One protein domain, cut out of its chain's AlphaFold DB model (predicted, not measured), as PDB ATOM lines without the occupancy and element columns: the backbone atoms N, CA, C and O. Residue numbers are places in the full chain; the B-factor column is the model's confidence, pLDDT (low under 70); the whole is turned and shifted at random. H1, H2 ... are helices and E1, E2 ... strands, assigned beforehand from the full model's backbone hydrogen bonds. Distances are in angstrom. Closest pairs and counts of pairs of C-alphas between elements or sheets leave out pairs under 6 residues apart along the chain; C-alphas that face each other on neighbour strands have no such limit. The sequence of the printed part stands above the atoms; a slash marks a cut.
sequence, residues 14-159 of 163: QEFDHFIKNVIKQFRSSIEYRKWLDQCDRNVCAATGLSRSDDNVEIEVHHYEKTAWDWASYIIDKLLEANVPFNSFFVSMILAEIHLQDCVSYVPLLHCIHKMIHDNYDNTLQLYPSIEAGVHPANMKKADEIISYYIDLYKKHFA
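Overview. This is residues 14 to 159 of the 163 residues of an uncharacterized protein of Thermosipho africanus (UniProt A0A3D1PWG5). The model is an elongated body of two lobes: one is a cluster of crossed helices, with H4 in its middle and H1, H2, H3 and H8 packed round it, and the other holds a small two-stranded sheet, E1 and E2, with the short helix H5 packed on E1, H6 packed on H5 away from the sheet, and the four-residue H7 coming close to E2 at one point. The long link of residues 40 to 58 reaches the end of the body away from H8, so that Asp 54 and Ala 159 mark its two extremes. The printed part has 146 residues, with eight named helices and two named strands in the order H1 H2 E1 H3 H4 E2 H5 H6 H7 H8, and it is mostly helix. The sheet's order is E1 - E2, antiparallel. The whole is compact, with a radius of gyration of the C-alphas of 16.7 A, and spans 56 by 30 by 26 A.

Arrangement. H1, residues 14 to 29, touches H4, residues 88 to 100, at a steep tilt of 49 degrees, the same way, and the closest C-alphas are those of Val 23 and Ser 88, 4.9 A apart. With its residues 20 to 24 alone H1 touches H3, residues 68 to 81, at a steep tilt of 60 degrees, opposite ways; the C-alphas of Ile 20 and Ala 72 are the closest, 6.6 A apart. H2, residues 31 to 39, touches H4 at a shallow tilt of 17 degrees, the same way, with the C-alphas of Trp 36 and Leu 100 closest at 5.3 A. E1, residues 59 to 63, and E2, residues 106 to 110, are antiparallel neighbours with 144 degrees between their directions; N 60 and O 109, 2.8 A apart, and N 107 and O 62, 2.9 A apart, are within hydrogen-bond range. H4 is the hub, touching four helices. It touches H3 at a steep tilt of 63 degrees, opposite ways, closest at the C-alphas of Ala 72 and Leu 95, 6.6 A apart. H5, residues 111 to 119, comes closest to E1 at the C-alphas of His 111 and Glu 60, 6.3 A apart. H5 touches H6, residues 121 to 127, at a steep tilt of 54 degrees, opposite ways, with the C-alphas of Ile 117 and Thr 124 closest at 5.6 A. H7, residues 130 to 133, touches no helix; its closest C-alpha to E2 is that of Ile 131, 7.1 A from that of Val 107. H8, residues 140 to 158, touches H4 at a steep tilt of 39 degrees, opposite ways, with the C-alphas of Ala 143 and Ile 98 closest at 5.6 A. H8 and H3 only just touch, with 3 pairs of C-alphas within 8 A. Among the pairs that are apart are H1 and H8, H2 and H3, and H4 and H5. Every O i to N i+4 pair is within hydrogen-bond range in H1, H2, H3, H4, H5, H6 and H8, while H7 is too short for such a pair.

Along the chain. H1 begins at C-alpha 14, (-26.761, -15.027, 54.025), and is 22.6 A long from first to last C-alpha. H3 is 20.0 A long and H4 18.1 A; H2 is 12.6 A and H5 12.4 A. E1 and E2 are each 13.1 A long, and E1 begins at C-alpha 59, (5.373, -13.907, 43.847). H6 is 10.1 A and H7 5.3 A. H8, the longest helix with 19 residues, is 27.1 A long and ends at C-alpha 158, (-20.569, -40.952, 66.440).

Size, cuts and confidence. The two C-alphas farthest apart, those of Asp 54 and Ala 159, are 56.7 A apart. The printed part has no cut. The link from H2 to E1 is long, with 19 residues; H3 to H4 and H7 to H8 are short links, and the others are tight. The mean pLDDT of the printed part is 96.3, and residue 159 is under 70.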
ATOM      1  N   GLN A  14     -27.570 -15.983  53.263       92.62
ATOM      2  CA  GLN A  14     -26.761 -15.027  54.025       92.62
ATOM      3  C   GLN A  14     -25.989 -15.739  55.134       92.62
ATOM      4  O   GLN A  14     -24.804 -15.463  55.335       92.62
ATOM      5  N   GLU A  15     -26.631 -16.684  55.818       92.12
ATOM      6  CA  GLU A  15     -25.979 -17.548  56.801       92.12
ATOM      7  C   GLU A  15     -24.883 -18.397  56.151       92.12
ATOM      8  O   GLU A  15     -23.768 -18.462  56.674       92.12
ATOM      9  N   PHE A  16     -25.162 -18.978  54.979       93.69
ATOM     10  CA  PHE A  16     -24.177 -19.733  54.201       93.69
ATOM     11  C   PHE A  16     -22.967 -18.868  53.813       93.69
ATOM     12  O   PHE A  16     -21.818 -19.267  54.024       93.69
ATOM     13  N   ASP A  17     -23.207 -17.651  53.316       95.56
ATOM     14  CA  ASP A  17     -22.140 -16.714  52.957       95.56
ATOM     15  C   ASP A  17     -21.280 -16.328  54.173       95.56
ATOM     16  O   ASP A  17     -20.045 -16.366  54.114       95.56
ATOM     17  N   HIS A  18     -21.911 -16.018  55.308       94.81
ATOM     18  CA  HIS A  18     -21.198 -15.702  56.543       94.81
ATOM     19  C   HIS A  18     -20.365 -16.887  57.041       94.81
ATOM     20  O   HIS A  18     -19.207 -16.717  57.448       94.81
ATOM     21  N   PHE A  19     -20.930 -18.092  56.974       96.31
ATOM     22  CA  PHE A  19     -20.260 -19.319  57.373       96.31
ATOM     23  C   PHE A  19     -18.995 -19.566  56.543       96.31
ATOM     24  O   PHE A  19     -17.914 -19.740  57.116       96.31
ATOM     25  N   ILE A  20     -19.083 -19.503  55.210       97.44
ATOM     26  CA  ILE A  20     -17.916 -19.706  54.340       97.44
ATOM     27  C   ILE A  20     -16.861 -18.623  54.564       97.44
ATOM     28  O   ILE A  20     -15.673 -18.939  54.667       97.44
ATOM     29  N   LYS A  21     -17.255 -17.351  54.718       97.31
ATOM     30  CA  LYS A  21     -16.304 -16.274  55.055       97.31
ATOM     31  C   LYS A  21     -15.535 -16.587  56.334       97.31
ATOM     32  O   LYS A  21     -14.323 -16.360  56.389       97.31
ATOM     33  N   ASN A  22     -16.208 -17.129  57.345       96.88
ATOM     34  CA  ASN A  22     -15.566 -17.542  58.585       96.88
ATOM     35  C   ASN A  22     -14.618 -18.739  58.380       96.88
ATOM     36  O   ASN A  22     -13.485 -18.684  58.855       96.88
ATOM     37  N   VAL A  23     -15.020 -19.768  57.622       98.38
ATOM     38  CA  VAL A  23     -14.150 -20.904  57.245       98.38
ATOM     39  C   VAL A  23     -12.877 -20.414  56.557       98.38
ATOM     40  O   VAL A  23     -11.773 -20.743  56.990       98.38
ATOM     41  N   ILE A  24     -13.011 -19.583  55.520       98.25
ATOM     42  CA  ILE A  24     -11.874 -19.065  54.747       98.25
ATOM     43  C   ILE A  24     -10.968 -18.208  55.631       98.25
ATOM     44  O   ILE A  24      -9.745 -18.308  55.537       98.25
ATOM     45  N   LYS A  25     -11.543 -17.373  56.505       97.75
ATOM     46  CA  LYS A  25     -10.774 -16.568  57.459       97.75
ATOM     47  C   LYS A  25      -9.959 -17.455  58.401       97.75
ATOM     48  O   LYS A  25      -8.768 -17.204  58.572       97.75
ATOM     49  N   GLN A  26     -10.583 -18.479  58.986       97.62
ATOM     50  CA  GLN A  26      -9.915 -19.431  59.876       97.62
ATOM     51  C   GLN A  26      -8.782 -20.152  59.144       97.62
ATOM     52  O   GLN A  26      -7.639 -20.093  59.600       97.62
ATOM     53  N   PHE A  27      -9.069 -20.705  57.965       98.38
ATOM     54  CA  PHE A  27      -8.092 -21.371  57.111       98.38
ATOM     55  C   PHE A  27      -6.900 -20.468  56.766       98.38
ATOM     56  O   PHE A  27      -5.766 -20.804  57.086       98.38
ATOM     57  N   ARG A  28      -7.125 -19.269  56.213       97.12
ATOM     58  CA  ARG A  28      -6.035 -18.353  55.815       97.12
ATOM     59  C   ARG A  28      -5.170 -17.879  56.984       97.12
ATOM     60  O   ARG A  28      -4.009 -17.530  56.789       97.12
ATOM     61  N   SER A  29      -5.721 -17.847  58.198       97.06
ATOM     62  CA  SER A  29      -4.968 -17.494  59.409       97.06
ATOM     63  C   SER A  29      -4.155 -18.658  59.997       97.06
ATOM     64  O   SER A  29      -3.302 -18.444  60.869       97.06
ATOM     65  N   SER A  30      -4.388 -19.882  59.521       97.50
ATOM     66  CA  SER A  30      -3.861 -21.104  60.117       97.50
ATOM     67  C   SER A  30      -2.379 -21.346  59.797       97.50
ATOM     68  O   SER A  30      -1.782 -20.726  58.911       97.50
ATOM     69  N   ILE A  31      -1.749 -22.235  60.571       97.88
ATOM     70  CA  ILE A  31      -0.362 -22.664  60.326       97.88
ATOM     71  C   ILE A  31      -0.299 -23.521  59.057       97.88
ATOM     72  O   ILE A  31       0.666 -23.441  58.304       97.88
ATOM     73  N   GLU A  32      -1.329 -24.321  58.819       98.12
ATOM     74  CA  GLU A  32      -1.474 -25.222  57.681       98.12
ATOM     75  C   GLU A  32      -1.503 -24.447  56.365       98.12
ATOM     76  O   GLU A  32      -0.785 -24.814  55.441       98.12
ATOM     77  N   TYR A  33      -2.230 -23.325  56.297       97.69
ATOM     78  CA  TYR A  33      -2.205 -22.466  55.112       97.69
ATOM     79  C   TYR A  33      -0.806 -21.916  54.827       97.69
ATOM     80  O   TYR A  33      -0.347 -21.954  53.690       97.69
ATOM     81  N   ARG A  34      -0.082 -21.463  55.863       97.44
ATOM     82  CA  ARG A  34       1.312 -21.013  55.698       97.44
ATOM     83  C   ARG A  34       2.218 -22.139  55.200       97.44
ATOM     84  O   ARG A  34       2.978 -21.925  54.267       97.44
ATOM     85  N   LYS A  35       2.084 -23.342  55.765       98.00
ATOM     86  CA  LYS A  35       2.829 -24.527  55.317       98.00
ATOM     87  C   LYS A  35       2.542 -24.872  53.859       98.00
ATOM     88  O   LYS A  35       3.476 -25.185  53.132       98.00
ATOM     89  N   TRP A  36       1.285 -24.794  53.431       97.44
ATOM     90  CA  TRP A  36       0.928 -25.011  52.032       97.44
ATOM     91  C   TRP A  36       1.576 -23.974  51.111       97.44
ATOM     92  O   TRP A  36       2.184 -24.338  50.108       97.44
ATOM     93  N   LEU A  37       1.536 -22.687  51.476       96.38
ATOM     94  CA  LEU A  37       2.228 -21.647  50.708       96.38
ATOM     95  C   LEU A  37       3.733 -21.932  50.588       96.38
ATOM     96  O   LEU A  37       4.322 -21.672  49.542       96.38
ATOM     97  N   ASP A  38       4.359 -22.461  51.638       95.56
ATOM     98  CA  ASP A  38       5.780 -22.826  51.636       95.56
ATOM     99  C   ASP A  38       6.093 -24.063  50.775       95.56
ATOM    100  O   ASP A  38       7.230 -24.215  50.333       95.56
ATOM    101  N   GLN A  39       5.103 -24.920  50.502       95.88
ATOM    102  CA  GLN A  39       5.221 -26.060  49.583       95.88
ATOM    103  C   GLN A  39       5.019 -25.665  48.115       95.88
ATOM    104  O   GLN A  39       5.539 -26.341  47.231       95.88
ATOM    105  N   CYS A  40       4.273 -24.590  47.854       96.19
ATOM    106  CA  CYS A  40       4.009 -24.123  46.497       96.19
ATOM    107  C   CYS A  40       5.280 -23.566  45.845       96.19
ATOM    108  O   CYS A  40       5.975 -22.730  46.437       96.19
ATOM    109  N   ASP A  41       5.539 -23.950  44.591       94.25
ATOM    110  CA  ASP A  41       6.604 -23.317  43.814       94.25
ATOM    111  C   ASP A  41       6.192 -21.884  43.457       94.25
ATOM    112  O   ASP A  41       5.234 -21.637  42.725       94.25
ATOM    113  N   ARG A  42       6.926 -20.927  44.023       94.69
ATOM    114  CA  ARG A  42       6.733 -19.487  43.829       94.69
ATOM    115  C   ARG A  42       7.983 -18.828  43.261       94.69
ATOM    116  O   ARG A  42       8.219 -17.654  43.526       94.69
ATOM    117  N   ASN A  43       8.839 -19.569  42.561       95.31
ATOM    118  CA  ASN A  43      10.112 -19.024  42.092       95.31
ATOM    119  C   ASN A  43       9.960 -18.121  40.868       95.31
ATOM    120  O   ASN A  43      10.698 -17.143  40.770       95.31
ATOM    121  N   VAL A  44       9.016 -18.426  39.973       97.50
ATOM    122  CA  VAL A  44       8.828 -17.735  38.689       97.50
ATOM    123  C   VAL A  44       7.353 -17.399  38.475       97.50
ATOM    124  O   VAL A  44       6.478 -18.224  38.720       97.50
ATOM    125  N   CYS A  45       7.070 -16.180  38.019       98.12
ATOM    126  CA  CYS A  45       5.718 -15.735  37.705       98.12
ATOM    127  C   CYS A  45       5.279 -16.345  36.373       98.12
ATOM    128  O   CYS A  45       5.904 -16.083  35.343       98.12
ATOM    129  N   ALA A  46       4.168 -17.080  36.364       98.00
ATOM    130  CA  ALA A  46       3.660 -17.730  35.155       98.00
ATOM    131  C   ALA A  46       3.294 -16.732  34.037       98.00
ATOM    132  O   ALA A  46       3.384 -17.049  32.853       98.00
ATOM    133  N   ALA A  47       2.906 -15.506  34.396       97.69
ATOM    134  CA  ALA A  47       2.488 -14.484  33.438       97.69
ATOM    135  C   ALA A  47       3.656 -13.738  32.774       97.69
ATOM    136  O   ALA A  47       3.563 -13.352  31.613       97.69
ATOM    137  N   THR A  48       4.736 -13.477  33.515       97.31
ATOM    138  CA  THR A  48       5.802 -12.556  33.076       97.31
ATOM    139  C   THR A  48       7.171 -13.210  32.957       97.31
ATOM    140  O   THR A  48       8.069 -12.611  32.371       97.31
ATOM    141  N   GLY A  49       7.361 -14.400  33.530       97.25
ATOM    142  CA  GLY A  49       8.660 -15.062  33.621       97.25
ATOM    143  C   GLY A  49       9.631 -14.427  34.623       97.25
ATOM    144  O   GLY A  49      10.736 -14.939  34.764       97.25
ATOM    145  N   LEU A  50       9.237 -13.354  35.327       97.56
ATOM    146  CA  LEU A  50      10.082 -12.743  36.359       97.56
ATOM    147  C   LEU A  50      10.274 -13.710  37.529       97.56
ATOM    148  O   LEU A  50       9.317 -14.379  37.939       97.56
ATOM    149  N   SER A  51      11.486 -13.755  38.076       97.19
ATOM    150  CA  SER A  51      11.876 -14.673  39.143       97.19
ATOM    151  C   SER A  51      12.195 -13.952  40.455       97.19
ATOM    152  O   SER A  51      12.676 -12.817  40.479       97.19
ATOM    153  N   ARG A  52      11.956 -14.622  41.591       93.88
ATOM    154  CA  ARG A  52      12.294 -14.066  42.918       93.88
ATOM    155  C   ARG A  52      13.791 -13.804  43.073       93.88
ATOM    156  O   ARG A  52      14.162 -12.844  43.740       93.88
ATOM    157  N   SER A  53      14.634 -14.673  42.509       93.62
ATOM    158  CA  SER A  53      16.090 -14.603  42.665       93.62
ATOM    159  C   SER A  53      16.727 -13.539  41.785       93.62
ATOM    160  O   SER A  53      17.617 -12.831  42.253       93.62
ATOM    161  N   ASP A  54      16.280 -13.426  40.537       96.06
ATOM    162  CA  ASP A  54      16.986 -12.637  39.528       96.06
ATOM    163  C   ASP A  54      16.414 -11.221  39.443       96.06
ATOM    164  O   ASP A  54      17.167 -10.258  39.298       96.06
ATOM    165  N   ASP A  55      15.096 -11.084  39.617       96.69
ATOM    166  CA  ASP A  55      14.390  -9.807  39.494       96.69
ATOM    167  C   ASP A  55      14.030  -9.179  40.849       96.69
ATOM    168  O   ASP A  55      13.538  -8.050  40.897       96.69
ATOM    169  N   ASN A  56      14.278  -9.886  41.961       94.25
ATOM    170  CA  ASN A  56      13.961  -9.441  43.324       94.25
ATOM    171  C   ASN A  56      12.484  -9.010  43.484       94.25
ATOM    172  O   ASN A  56      12.168  -7.991  44.105       94.25
ATOM    173  N   VAL A  57      11.572  -9.789  42.892       95.50
ATOM    174  CA  VAL A  57      10.118  -9.575  42.944       95.50
ATOM    175  C   VAL A  57       9.437 -10.526  43.927       95.50
ATOM    176  O   VAL A  57       9.918 -11.628  44.191       95.50
ATOM    177  N   GLU A  58       8.285 -10.117  44.459       95.75
ATOM    178  CA  GLU A  58       7.419 -10.989  45.257       95.75
ATOM    179  C   GLU A  58       6.410 -11.719  44.363       95.75
ATOM    180  O   GLU A  58       5.783 -11.117  43.488       95.75
ATOM    181  N   ILE A  59       6.261 -13.022  44.600       97.56
ATOM    182  CA  ILE A  59       5.373 -13.907  43.847       97.56
ATOM    183  C   ILE A  59       4.417 -14.579  44.828       97.56
ATOM    184  O   ILE A  59       4.832 -15.214  45.802       97.56
ATOM    185  N   GLU A  60       3.130 -14.425  44.556       96.94
ATOM    186  CA  GLU A  60       2.020 -14.933  45.348       96.94
ATOM    187  C   GLU A  60       1.421 -16.188  44.704       96.94
ATOM    188  O   GLU A  60       1.568 -16.427  43.506       96.94
ATOM    189  N   VAL A  61       0.715 -16.985  45.508       97.06
ATOM    190  CA  VAL A  61      -0.101 -18.098  45.007       97.06
ATOM    191  C   VAL A  61      -1.499 -17.583  44.708       97.06
ATOM    192  O   VAL A  61      -2.157 -17.033  45.596       97.06
ATOM    193  N   HIS A  62      -1.973 -17.812  43.490       97.12
ATOM    194  CA  HIS A  62      -3.371 -17.626  43.127       97.12
ATOM    195  C   HIS A  62      -4.051 -18.984  42.940       97.12
ATOM    196  O   HIS A  62      -3.573 -19.809  42.169       97.12
ATOM    197  N   HIS A  63      -5.173 -19.210  43.624       96.88
ATOM    198  CA  HIS A  63      -6.056 -20.355  43.373       96.88
ATOM    199  C   HIS A  63      -6.606 -20.308  41.946       96.88
ATOM    200  O   HIS A  63      -7.253 -19.330  41.595       96.88
ATOM    201  N   TYR A  64      -6.398 -21.353  41.147       95.88
ATOM    202  CA  TYR A  64      -6.808 -21.377  39.738       95.88
ATOM    203  C   TYR A  64      -8.033 -22.278  39.525       95.88
ATOM    204  O   TYR A  64      -8.110 -23.327  40.158       95.88
ATOM    205  N   GLU A  65      -8.977 -21.896  38.652       91.94
ATOM    206  CA  GLU A  65     -10.292 -22.539  38.381       91.94
ATOM    207  C   GLU A  65     -11.272 -22.640  39.562       91.94
ATOM    208  O   GLU A  65     -12.464 -22.384  39.398       91.94
ATOM    209  N   LYS A  66     -10.795 -23.023  40.748       95.38
ATOM    210  CA  LYS A  66     -11.568 -23.108  41.988       95.38
ATOM    211  C   LYS A  66     -10.943 -22.218  43.039       95.38
ATOM    212  O   LYS A  66      -9.824 -22.454  43.490       95.38
ATOM    213  N   THR A  67     -11.697 -21.230  43.484       96.00
ATOM    214  CA  THR A  67     -11.320 -20.385  44.610       96.00
ATOM    215  C   THR A  67     -11.389 -21.167  45.927       96.00
ATOM    216  O   THR A  67     -11.997 -22.234  46.029       96.00
ATOM    217  N   ALA A  68     -10.826 -20.601  47.000       96.50
ATOM    218  CA  ALA A  68     -11.035 -21.133  48.349       96.50
ATOM    219  C   ALA A  68     -12.528 -21.186  48.745       96.50
ATOM    220  O   ALA A  68     -12.911 -22.017  49.566       96.50
ATOM    221  N   TRP A  69     -13.365 -20.320  48.156       97.75
ATOM    222  CA  TRP A  69     -14.818 -20.358  48.321       97.75
ATOM    223  C   TRP A  69     -15.425 -21.607  47.698       97.75
ATOM    224  O   TRP A  69     -16.213 -22.293  48.346       97.75
ATOM    225  N   ASP A  70     -15.025 -21.923  46.470       98.12
ATOM    226  CA  ASP A  70     -15.534 -23.083  45.739       98.12
ATOM    227  C   ASP A  70     -15.155 -24.379  46.451       98.12
ATOM    228  O   ASP A  70     -15.989 -25.265  46.603       98.12
ATOM    229  N   TRP A  71     -13.925 -24.471  46.960       98.44
ATOM    230  CA  TRP A  71     -13.489 -25.619  47.754       98.44
ATOM    231  C   TRP A  71     -14.240 -25.754  49.078       98.44
ATOM    232  O   TRP A  71     -14.661 -26.854  49.425       98.44
ATOM    233  N   ALA A  72     -14.436 -24.654  49.811       98.44
ATOM    234  CA  ALA A  72     -15.209 -24.681  51.050       98.44
ATOM    235  C   ALA A  72     -16.666 -25.096  50.791       98.44
ATOM    236  O   ALA A  72     -17.183 -25.954  51.503       98.44
ATOM    237  N   SER A  73     -17.292 -24.542  49.749       98.00
ATOM    238  CA  SER A  73     -18.648 -24.907  49.318       98.00
ATOM    239  C   SER A  73     -18.722 -26.388  48.955       98.00
ATOM    240  O   SER A  73     -19.569 -27.101  49.472       98.00
ATOM    241  N   TYR A  74     -17.764 -26.877  48.162       98.50
ATOM    242  CA  TYR A  74     -17.699 -28.276  47.745       98.50
ATOM    243  C   TYR A  74     -17.608 -29.245  48.931       98.50
ATOM    244  O   TYR A  74     -18.313 -30.250  48.970       98.50
ATOM    245  N   ILE A  75     -16.774 -28.934  49.928       98.62
ATOM    246  CA  ILE A  75     -16.677 -29.736  51.155       98.62
ATOM    247  C   ILE A  75     -18.021 -29.748  51.893       98.62
ATOM    248  O   ILE A  75     -18.469 -30.810  52.321       98.62
ATOM    249  N   ILE A  76     -18.668 -28.587  52.041       98.06
ATOM    250  CA  ILE A  76     -19.966 -28.469  52.719       98.06
ATOM    251  C   ILE A  76     -21.035 -29.285  51.991       98.06
ATOM    252  O   ILE A  76     -21.748 -30.046  52.644       98.06
ATOM    253  N   ASP A  77     -21.100 -29.202  50.662       97.44
ATOM    254  CA  ASP A  77     -22.041 -29.977  49.849       97.44
ATOM    255  C   ASP A  77     -21.867 -31.482  50.093       97.44
ATOM    256  O   ASP A  77     -22.844 -32.189  50.334       97.44
ATOM    257  N   LYS A  78     -20.621 -31.977  50.146       98.31
ATOM    258  CA  LYS A  78     -20.337 -33.388  50.467       98.31
ATOM    259  C   LYS A  78     -20.743 -33.791  51.879       98.31
ATOM    260  O   LYS A  78     -21.217 -34.910  52.081       98.31
ATOM    261  N   LEU A  79     -20.580 -32.905  52.856       97.25
ATOM    262  CA  LEU A  79     -21.013 -33.159  54.231       97.25
ATOM    263  C   LEU A  79     -22.546 -33.206  54.325       97.25
ATOM    264  O   LEU A  79     -23.085 -34.125  54.941       97.25
ATOM    265  N   LEU A  80     -23.240 -32.286  53.650       95.12
ATOM    266  CA  LEU A  80     -24.701 -32.254  53.555       95.12
ATOM    267  C   LEU A  80     -25.259 -33.502  52.858       95.12
ATOM    268  O   LEU A  80     -26.130 -34.166  53.415       95.12
ATOM    269  N   GLU A  81     -24.718 -33.876  51.691       96.56
ATOM    270  CA  GLU A  81     -25.082 -35.106  50.962       96.56
ATOM    271  C   GLU A  81     -24.956 -36.353  51.854       96.56
ATOM    272  O   GLU A  81     -25.766 -37.279  51.781       96.56
ATOM    273  N   ALA A  82     -23.944 -36.376  52.725       95.75
ATOM    274  CA  ALA A  82     -23.665 -37.486  53.624       95.75
ATOM    275  C   ALA A  82     -24.439 -37.443  54.956       95.75
ATOM    276  O   ALA A  82     -24.251 -38.367  55.758       95.75
ATOM    277  N   ASN A  83     -25.276 -36.422  55.186       93.94
ATOM    278  CA  ASN A  83     -25.927 -36.099  56.463       93.94
ATOM    279  C   ASN A  83     -24.934 -36.013  57.636       93.94
ATOM    280  O   ASN A  83     -25.195 -36.512  58.731       93.94
ATOM    281  N   VAL A  84     -23.764 -35.421  57.396       94.19
ATOM    282  CA  VAL A  84     -22.747 -35.175  58.421       94.19
ATOM    283  C   VAL A  84     -22.867 -33.725  58.895       94.19
ATOM    284  O   VAL A  84     -22.709 -32.812  58.081       94.19
ATOM    285  N   PRO A  85     -23.115 -33.476  60.193       94.06
ATOM    286  CA  PRO A  85     -23.129 -32.121  60.718       94.06
ATOM    287  C   PRO A  85     -21.721 -31.526  60.664       94.06
ATOM    288  O   PRO A  85     -20.713 -32.213  60.844       94.06
ATOM    289  N   PHE A  86     -21.639 -30.221  60.436       94.56
ATOM    290  CA  PHE A  86     -20.363 -29.546  60.232       94.56
ATOM    291  C   PHE A  86     -20.293 -28.211  60.964       94.56
ATOM    292  O   PHE A  86     -21.293 -27.624  61.369       94.56
ATOM    293  N   ASN A  87     -19.069 -27.747  61.176       95.25
ATOM    294  CA  ASN A  87     -18.785 -26.427  61.710       95.25
ATOM    295  C   ASN A  87     -17.548 -25.851  61.036       95.25
ATOM    296  O   ASN A  87     -16.870 -26.540  60.271       95.25
ATOM    297  N   SER A  88     -17.256 -24.583  61.311       96.25
ATOM    298  CA  SER A  88     -16.204 -23.884  60.580       96.25
ATOM    299  C   SER A  88     -14.830 -24.526  60.782       96.25
ATOM    300  O   SER A  88     -14.058 -24.616  59.832       96.25
ATOM    301  N   PHE A  89     -14.556 -25.033  61.989       95.44
ATOM    302  CA  PHE A  89     -13.305 -25.708  62.306       95.44
ATOM    303  C   PHE A  89     -13.172 -27.012  61.515       95.44
ATOM    304  O   PHE A  89     -12.161 -27.213  60.847       95.44
ATOM    305  N   PHE A  90     -14.211 -27.852  61.507       96.56
ATOM    306  CA  PHE A  90     -14.199 -29.122  60.784       96.56
ATOM    307  C   PHE A  90     -14.021 -28.927  59.274       96.56
ATOM    308  O   PHE A  90     -13.150 -29.552  58.674       96.56
ATOM    309  N   VAL A  91     -14.755 -27.985  58.673       98.31
ATOM    310  CA  VAL A  91     -14.585 -27.648  57.250       98.31
ATOM    311  C   VAL A  91     -13.184 -27.086  56.990       98.31
ATOM    312  O   VAL A  91     -12.539 -27.483  56.023       98.31
ATOM    313  N   SER A  92     -12.664 -26.218  57.868       98.06
ATOM    314  CA  SER A  92     -11.311 -25.660  57.721       98.06
ATOM    315  C   SER A  92     -10.204 -26.713  57.835       98.06
ATOM    316  O   SER A  92      -9.190 -26.585  57.154       98.06
ATOM    317  N   MET A  93     -10.397 -27.767  58.635       97.88
ATOM    318  CA  MET A  93      -9.459 -28.889  58.733       97.88
ATOM    319  C   MET A  93      -9.399 -29.685  57.432       97.88
ATOM    320  O   MET A  93      -8.310 -29.962  56.936       97.88
ATOM    321  N   ILE A  94     -10.558 -30.024  56.861       98.62
ATOM    322  CA  ILE A  94     -10.626 -30.725  55.573       98.62
ATOM    323  C   ILE A  94     -10.006 -29.846  54.482       98.62
ATOM    324  O   ILE A  94      -9.183 -30.320  53.701       98.62
ATOM    325  N   LEU A  95     -10.340 -28.549  54.473       98.62
ATOM    326  CA  LEU A  95      -9.773 -27.572  53.545       98.62
ATOM    327  C   LEU A  95      -8.243 -27.505  53.672       98.62
ATOM    328  O   LEU A  95      -7.548 -27.494  52.662       98.62
ATOM    329  N   ALA A  96      -7.704 -27.505  54.890       98.50
ATOM    330  CA  ALA A  96      -6.266 -27.535  55.122       98.50
ATOM    331  C   ALA A  96      -5.609 -28.820  54.605       98.50
ATOM    332  O   ALA A  96      -4.577 -28.742  53.940       98.50
ATOM    333  N   GLU A  97      -6.217 -29.980  54.857       98.56
ATOM    334  CA  GLU A  97      -5.687 -31.263  54.398       98.56
ATOM    335  C   GLU A  97      -5.624 -31.324  52.869       98.56
ATOM    336  O   GLU A  97      -4.581 -31.668  52.325       98.56
ATOM    337  N   ILE A  98      -6.677 -30.914  52.149       98.50
ATOM    338  CA  ILE A  98      -6.643 -30.949  50.676       98.50
ATOM    339  C   ILE A  98      -5.567 -30.020  50.089       98.50
ATOM    340  O   ILE A  98      -4.989 -30.339  49.053       98.50
ATOM    341  N   HIS A  99      -5.254 -28.901  50.750       98.44
ATOM    342  CA  HIS A  99      -4.163 -28.022  50.324       98.44
ATOM    343  C   HIS A  99      -2.799 -28.666  50.600       98.44
ATOM    344  O   HIS A  99      -1.965 -28.744  49.703       98.44
ATOM    345  N   LEU A 100      -2.582 -29.192  51.810       98.12
ATOM    346  CA  LEU A 100      -1.324 -29.846  52.195       98.12
ATOM    347  C   LEU A 100      -1.038 -31.138  51.417       98.12
ATOM    348  O   LEU A 100       0.121 -31.531  51.295       98.12
ATOM    349  N   GLN A 101      -2.080 -31.791  50.903       97.94
ATOM    350  CA  GLN A 101      -1.991 -32.977  50.047       97.94
ATOM    351  C   GLN A 101      -1.970 -32.632  48.551       97.94
ATOM    352  O   GLN A 101      -2.235 -33.502  47.721       97.94
ATOM    353  N   ASP A 102      -1.684 -31.373  48.205       95.88
ATOM    354  CA  ASP A 102      -1.474 -30.916  46.829       95.88
ATOM    355  C   ASP A 102      -2.668 -31.195  45.895       95.88
ATOM    356  O   ASP A 102      -2.530 -31.542  44.724       95.88
ATOM    357  N   CYS A 103      -3.889 -31.095  46.431       98.06
ATOM    358  CA  CYS A 103      -5.110 -31.370  45.672       98.06
ATOM    359  C   CYS A 103      -5.704 -30.126  45.004       98.06
ATOM    360  O   CYS A 103      -6.672 -30.245  44.251       98.06
ATOM    361  N   VAL A 104      -5.156 -28.945  45.284       97.69
ATOM    362  CA  VAL A 104      -5.706 -27.652  44.877       97.69
ATOM    363  C   VAL A 104      -4.874 -27.065  43.749       97.69
ATOM    364  O   VAL A 104      -3.660 -26.936  43.872       97.69
ATOM    365  N   SER A 105      -5.543 -26.666  42.670       97.62
ATOM    366  CA  SER A 105      -4.903 -25.975  41.559       97.62
ATOM    367  C   SER A 105      -4.494 -24.560  41.940       97.62
ATOM    368  O   SER A 105      -5.253 -23.807  42.563       97.62
ATOM    369  N   TYR A 106      -3.297 -24.174  41.519       98.06
ATOM    370  CA  TYR A 106      -2.787 -22.833  41.745       98.06
ATOM    371  C   TYR A 106      -1.839 -22.390  40.641       98.06
ATOM    372  O   TYR A 106      -1.352 -23.194  39.854       98.06
ATOM    373  N   VAL A 107      -1.559 -21.092  40.596       98.31
ATOM    374  CA  VAL A 107      -0.569 -20.513  39.693       98.31
ATOM    375  C   VAL A 107       0.231 -19.417  40.415       98.31
ATOM    376  O   VAL A 107      -0.364 -18.588  41.113       98.31
ATOM    377  N   PRO A 108       1.574 -19.407  40.301       98.19
ATOM    378  CA  PRO A 108       2.412 -18.360  40.875       98.19
ATOM    379  C   PRO A 108       2.334 -17.077  40.040       98.19
ATOM    380  O   PRO A 108       2.661 -17.069  38.851       98.19
ATOM    381  N   LEU A 109       1.925 -15.973  40.662       98.19
ATOM    382  CA  LEU A 109       1.716 -14.688  39.991       98.19
ATOM    383  C   LEU A 109       2.325 -13.532  40.782       98.19
ATOM    384  O   LEU A 109       2.348 -13.531  42.010       98.19
ATOM    385  N   LEU A 110       2.761 -12.492  40.073       98.06
ATOM    386  CA  LEU A 110       3.032 -11.195  40.695       98.06
ATOM    387  C   LEU A 110       1.744 -10.618  41.283       98.06
ATOM    388  O   LEU A 110       0.676 -10.761  40.688       98.06
ATOM    389  N   HIS A 111       1.863  -9.859  42.372       96.94
ATOM    390  CA  HIS A 111       0.726  -9.214  43.037       96.94
ATOM    391  C   HIS A 111      -0.174  -8.407  42.079       96.94
ATOM    392  O   HIS A 111      -1.401  -8.480  42.144       96.94
ATOM    393  N   CYS A 112       0.415  -7.655  41.139       97.00
ATOM    394  CA  CYS A 112      -0.357  -6.881  40.165       97.00
ATOM    395  C   CYS A 112      -1.176  -7.770  39.218       97.00
ATOM    396  O   CYS A 112      -2.338  -7.466  38.967       97.00
ATOM    397  N   ILE A 113      -0.607  -8.882  38.745       97.44
ATOM    398  CA  ILE A 113      -1.303  -9.832  37.869       97.44
ATOM    399  C   ILE A 113      -2.362 -10.606  38.653       97.44
ATOM    400  O   ILE A 113      -3.474 -10.779  38.167       97.44
ATOM    401  N   HIS A 114      -2.053 -11.001  39.890       97.31
ATOM    402  CA  HIS A 114      -3.011 -11.620  40.800       97.31
ATOM    403  C   HIS A 114      -4.249 -10.728  40.972       97.31
ATOM    404  O   HIS A 114      -5.377 -11.196  40.829       97.31
ATOM    405  N   LYS A 115      -4.051  -9.423  41.192       96.81
ATOM    406  CA  LYS A 115      -5.153  -8.461  41.255       96.81
ATOM    407  C   LYS A 115      -5.912  -8.350  39.928       96.81
ATOM    408  O   LYS A 115      -7.136  -8.393  39.942       96.81
ATOM    409  N   MET A 116      -5.207  -8.251  38.797       96.94
ATOM    410  CA  MET A 116      -5.842  -8.175  37.473       96.94
ATOM    411  C   MET A 116      -6.754  -9.376  37.195       96.94
ATOM    412  O   MET A 116      -7.849  -9.192  36.672       96.94
ATOM    413  N   ILE A 117      -6.336 -10.581  37.592       95.50
ATOM    414  CA  ILE A 117      -7.124 -11.804  37.413       95.50
ATOM    415  C   ILE A 117      -8.420 -11.779  38.238       95.50
ATOM    416  O   ILE A 117      -9.458 -12.208  37.742       95.50
ATOM    417  N   HIS A 118      -8.383 -11.240  39.465       93.88
ATOM    418  CA  HIS A 118      -9.587 -11.063  40.289       93.88
ATOM    419  C   HIS A 118     -10.513  -9.978  39.734       93.88
ATOM    420  O   HIS A 118     -11.727 -10.087  39.877       93.88
ATOM    421  N   ASP A 119      -9.953  -8.946  39.097       95.81
ATOM    422  CA  ASP A 119     -10.719  -7.843  38.513       95.81
ATOM    423  C   ASP A 119     -11.374  -8.239  37.171       95.81
ATOM    424  O   ASP A 119     -12.524  -7.880  36.909       95.81
ATOM    425  N   ASN A 120     -10.657  -8.959  36.297       95.38
ATOM    426  CA  ASN A 120     -11.160  -9.450  35.012       95.38
ATOM    427  C   ASN A 120     -10.371 -10.682  34.535       95.38
ATOM    428  O   ASN A 120      -9.320 -10.560  33.895       95.38
ATOM    429  N   TYR A 121     -10.908 -11.865  34.832       93.56
ATOM    430  CA  TYR A 121     -10.277 -13.155  34.557       93.56
ATOM    431  C   TYR A 121      -9.980 -13.365  33.063       93.56
ATOM    432  O   TYR A 121      -8.815 -13.479  32.678       93.56
ATOM    433  N   ASP A 122     -11.010 -13.315  32.211       94.94
ATOM    434  CA  ASP A 122     -10.892 -13.613  30.777       94.94
ATOM    435  C   ASP A 122      -9.927 -12.662  30.065       94.94
ATOM    436  O   ASP A 122      -9.066 -13.088  29.294       94.94
ATOM    437  N   ASN A 123     -10.030 -11.359  30.342       97.12
ATOM    438  CA  ASN A 123      -9.141 -10.374  29.733       97.12
ATOM    439  C   ASN A 123      -7.690 -10.559  30.197       97.12
ATOM    440  O   ASN A 123      -6.762 -10.373  29.413       97.12
ATOM    441  N   THR A 124      -7.471 -10.932  31.461       96.81
ATOM    442  CA  THR A 124      -6.114 -11.156  31.974       96.81
ATOM    443  C   THR A 124      -5.475 -12.387  31.340       96.81
ATOM    444  O   THR A 124      -4.312 -12.313  30.949       96.81
ATOM    445  N   LEU A 125      -6.224 -13.478  31.148       96.12
ATOM    446  CA  LEU A 125      -5.727 -14.659  30.432       96.12
ATOM    447  C   LEU A 125      -5.431 -14.368  28.956       96.12
ATOM    448  O   LEU A 125      -4.436 -14.852  28.425       96.12
ATOM    449  N   GLN A 126      -6.230 -13.523  28.298       96.69
ATOM    450  CA  GLN A 126      -5.939 -13.083  26.928       96.69
ATOM    451  C   GLN A 126      -4.644 -12.262  26.834       96.69
ATOM    452  O   GLN A 126      -3.904 -12.394  25.861       96.69
ATOM    453  N   LEU A 127      -4.364 -11.419  27.834       97.38
ATOM    454  CA  LEU A 127      -3.127 -10.634  27.903       97.38
ATOM    455  C   LEU A 127      -1.906 -11.490  28.264       97.38
ATOM    456  O   LEU A 127      -0.807 -11.218  27.780       97.38
ATOM    457  N   TYR A 128      -2.098 -12.513  29.096       97.31
ATOM    458  CA  TYR A 128      -1.040 -13.374  29.620       97.31
ATOM    459  C   TYR A 128      -1.388 -14.861  29.440       97.31
ATOM    460  O   TYR A 128      -1.600 -15.572  30.425       97.31
ATOM    461  N   PRO A 129      -1.399 -15.379  28.199       95.44
ATOM    462  CA  PRO A 129      -1.780 -16.769  27.931       95.44
ATOM    463  C   PRO A 129      -0.808 -17.791  28.543       95.44
ATOM    464  O   PRO A 129      -1.159 -18.950  28.735       95.44
ATOM    465  N   SER A 130       0.413 -17.377  28.901       96.50
ATOM    466  CA  SER A 130       1.382 -18.237  29.591       96.50
ATOM    467  C   SER A 130       0.957 -18.625  31.011       96.50
ATOM    468  O   SER A 130       1.512 -19.578  31.552       96.50
ATOM    469  N   ILE A 131      -0.032 -17.935  31.600       97.25
ATOM    470  CA  ILE A 131      -0.598 -18.284  32.910       97.25
ATOM    471  C   ILE A 131      -1.060 -19.741  32.914       97.25
ATOM    472  O   ILE A 131      -0.700 -20.471  33.832       97.25
ATOM    473  N   GLU A 132      -1.772 -20.182  31.873       95.75
ATOM    474  CA  GLU A 132      -2.323 -21.542  31.786       95.75
ATOM    475  C   GLU A 132      -1.233 -22.620  31.795       95.75
ATOM    476  O   GLU A 132      -1.383 -23.663  32.424       95.75
ATOM    477  N   ALA A 133      -0.098 -22.352  31.146       94.94
ATOM    478  CA  ALA A 133       1.032 -23.277  31.111       94.94
ATOM    479  C   ALA A 133       1.765 -23.386  32.462       94.94
ATOM    480  O   ALA A 133       2.482 -24.359  32.687       94.94
ATOM    481  N   GLY A 134       1.604 -22.393  33.342       95.31
ATOM    482  CA  GLY A 134       2.180 -22.370  34.687       95.31
ATOM    483  C   GLY A 134       1.231 -22.855  35.784       95.31
ATOM    484  O   GLY A 134       1.565 -22.723  36.961       95.31
ATOM    485  N   VAL A 135       0.052 -23.373  35.426       97.19
ATOM    486  CA  VAL A 135      -0.914 -23.895  36.394       97.19
ATOM    487  C   VAL A 135      -0.415 -25.218  36.960       97.19
ATOM    488  O   VAL A 135      -0.193 -26.191  36.238       97.19
ATOM    489  N   HIS A 136      -0.317 -25.270  38.283       97.00
ATOM    490  CA  HIS A 136      -0.242 -26.519  39.015       97.00
ATOM    491  C   HIS A 136      -1.642 -27.152  39.059       97.00
ATOM    492  O   HIS A 136      -2.582 -26.493  39.517       97.00
ATOM    493  N   PRO A 137      -1.831 -28.383  38.556       96.31
ATOM    494  CA  PRO A 137      -3.157 -28.969  38.399       96.31
ATOM    495  C   PRO A 137      -3.745 -29.445  39.733       96.31
ATOM    496  O   PRO A 137      -3.037 -29.913  40.618       96.31
ATOM    497  N   ALA A 138      -5.073 -29.395  39.849       95.56
ATOM    498  CA  ALA A 138      -5.787 -29.973  40.983       95.56
ATOM    499  C   ALA A 138      -5.794 -31.510  40.929       95.56
ATOM    500  O   ALA A 138      -5.788 -32.120  39.857       95.56
ATOM    501  N   ASN A 139      -5.942 -32.147  42.093       97.69
ATOM    502  CA  ASN A 139      -6.182 -33.584  42.214       97.69
ATOM    503  C   ASN A 139      -7.552 -33.846  42.850       97.69
ATOM    504  O   ASN A 139      -7.663 -34.192  44.027       97.69
ATOM    505  N   MET A 140      -8.609 -33.684  42.048       97.44
ATOM    506  CA  MET A 140     -10.000 -33.854  42.497       97.44
ATOM    507  C   MET A 140     -10.262 -35.236  43.098       97.44
ATOM    508  O   MET A 140     -10.883 -35.337  44.148       97.44
ATOM    509  N   LYS A 141      -9.726 -36.298  42.482       98.38
ATOM    510  CA  LYS A 141      -9.882 -37.662  43.001       98.38
ATOM    511  C   LYS A 141      -9.315 -37.777  44.417       98.38
ATOM    512  O   LYS A 141      -9.952 -38.364  45.287       98.38
ATOM    513  N   LYS A 142      -8.125 -37.219  44.656       98.44
ATOM    514  CA  LYS A 142      -7.507 -37.264  45.981       98.44
ATOM    515  C   LYS A 142      -8.252 -36.392  46.990       98.44
ATOM    516  O   LYS A 142      -8.417 -36.819  48.130       98.44
ATOM    517  N   ALA A 143      -8.748 -35.229  46.568       98.50
ATOM    518  CA  ALA A 143      -9.619 -34.403  47.400       98.50
ATOM    519  C   ALA A 143     -10.875 -35.177  47.833       98.50
ATOM    520  O   ALA A 143     -11.195 -35.195  49.019       98.50
ATOM    521  N   ASP A 144     -11.532 -35.883  46.911       98.62
ATOM    522  CA  ASP A 144     -12.717 -36.697  47.209       98.62
ATOM    523  C   ASP A 144     -12.408 -37.841  48.182       98.62
ATOM    524  O   ASP A 144     -13.187 -38.096  49.102       98.62
ATOM    525  N   GLU A 145     -11.259 -38.506  48.028       98.69
ATOM    526  CA  GLU A 145     -10.785 -39.524  48.975       98.69
ATOM    527  C   GLU A 145     -10.589 -38.941  50.385       98.69
ATOM    528  O   GLU A 145     -10.994 -39.563  51.368       98.69
ATOM    529  N   ILE A 146      -9.996 -37.746  50.495       98.69
ATOM    530  CA  ILE A 146      -9.778 -37.056  51.777       98.69
ATOM    531  C   ILE A 146     -11.117 -36.681  52.416       98.69
ATOM    532  O   ILE A 146     -11.335 -36.962  53.594       98.69
ATOM    533  N   ILE A 147     -12.033 -36.083  51.653       98.69
ATOM    534  CA  ILE A 147     -13.356 -35.689  52.155       98.69
ATOM    535  C   ILE A 147     -14.130 -36.924  52.636       98.69
ATOM    536  O   ILE A 147     -14.659 -36.928  53.749       98.69
ATOM    537  N   SER A 148     -14.131 -37.996  51.840       98.50
ATOM    538  CA  SER A 148     -14.787 -39.263  52.190       98.50
ATOM    539  C   SER A 148     -14.197 -39.871  53.462       98.50
ATOM    540  O   SER A 148     -14.939 -40.296  54.342       98.50
ATOM    541  N   TYR A 149     -12.870 -39.830  53.615       98.19
ATOM    542  CA  TYR A 149     -12.200 -40.287  54.831       98.19
ATOM    543  C   TYR A 149     -12.687 -39.541  56.082       98.19
ATOM    544  O   TYR A 149     -12.976 -40.178  57.095       98.19
ATOM    545  N   TYR A 150     -12.819 -38.211  56.028       97.75
ATOM    546  CA  TYR A 150     -13.318 -37.430  57.166       97.75
ATOM    547  C   TYR A 150     -14.801 -37.692  57.464       97.75
ATOM    548  O   TYR A 150     -15.181 -37.753  58.636       97.75
ATOM    549  N   ILE A 151     -15.625 -37.897  56.432       97.44
ATOM    550  CA  ILE A 151     -17.029 -38.315  56.574       97.44
ATOM    551  C   ILE A 151     -17.120 -39.668  57.288       97.44
ATOM    552  O   ILE A 151     -17.860 -39.807  58.265       97.44
ATOM    553  N   ASP A 152     -16.347 -40.654  56.839       96.69
ATOM    554  CA  ASP A 152     -16.344 -42.000  57.414       96.69
ATOM    555  C   ASP A 152     -15.794 -42.003  58.840       96.69
ATOM    556  O   ASP A 152     -16.329 -42.687  59.716       96.69
ATOM    557  N   LEU A 153     -14.751 -41.209  59.098       94.81
ATOM    558  CA  LEU A 153     -14.192 -41.027  60.432       94.81
ATOM    559  C   LEU A 153     -15.248 -40.457  61.382       94.81
ATOM    560  O   LEU A 153     -15.457 -41.021  62.457       94.81
ATOM    561  N   TYR A 154     -15.955 -39.397  60.976       92.88
ATOM    562  CA  TYR A 154     -17.048 -38.825  61.758       92.88
ATOM    563  C   TYR A 154     -18.113 -39.888  62.066       92.88
ATOM    564  O   TYR A 154     -18.398 -40.168  63.232       92.88
ATOM    565  N   LYS A 155     -18.635 -40.562  61.035       93.00
ATOM    566  CA  LYS A 155     -19.673 -41.592  61.190       93.00
ATOM    567  C   LYS A 155     -19.229 -42.723  62.110       93.00
ATOM    568  O   LYS A 155     -19.987 -43.135  62.977       93.00
ATOM    569  N   LYS A 156     -17.989 -43.194  61.989       92.56
ATOM    570  CA  LYS A 156     -17.449 -44.271  62.830       92.56
ATOM    571  C   LYS A 156     -17.373 -43.898  64.312       92.56
ATOM    572  O   LYS A 156     -17.509 -44.783  65.158       92.56
ATOM    573  N   HIS A 157     -17.083 -42.639  64.627       87.56
ATOM    574  CA  HIS A 157     -16.950 -42.187  66.008       87.56
ATOM    575  C   HIS A 157     -18.298 -41.872  66.658       87.56
ATOM    576  O   HIS A 157     -18.462 -42.190  67.830       87.56
ATOM    577  N   PHE A 158     -19.264 -41.351  65.900       77.62
ATOM    578  CA  PHE A 158     -20.569 -40.952  66.440       77.62
ATOM    579  C   PHE A 158     -21.673 -42.008  66.280       77.62
ATOM    580  O   PHE A 158     -22.580 -42.047  67.098       77.62
ATOM    581  N   ALA A 159     -21.561 -42.960  65.343       62.16
ATOM    582  CA  ALA A 159     -22.471 -44.116  65.283       62.16
ATOM    583  C   ALA A 159     -22.284 -45.104  66.452       62.16
ATOM    584  O   ALA A 159     -23.086 -46.010  66.626       62.16
TER     585      ALA A 159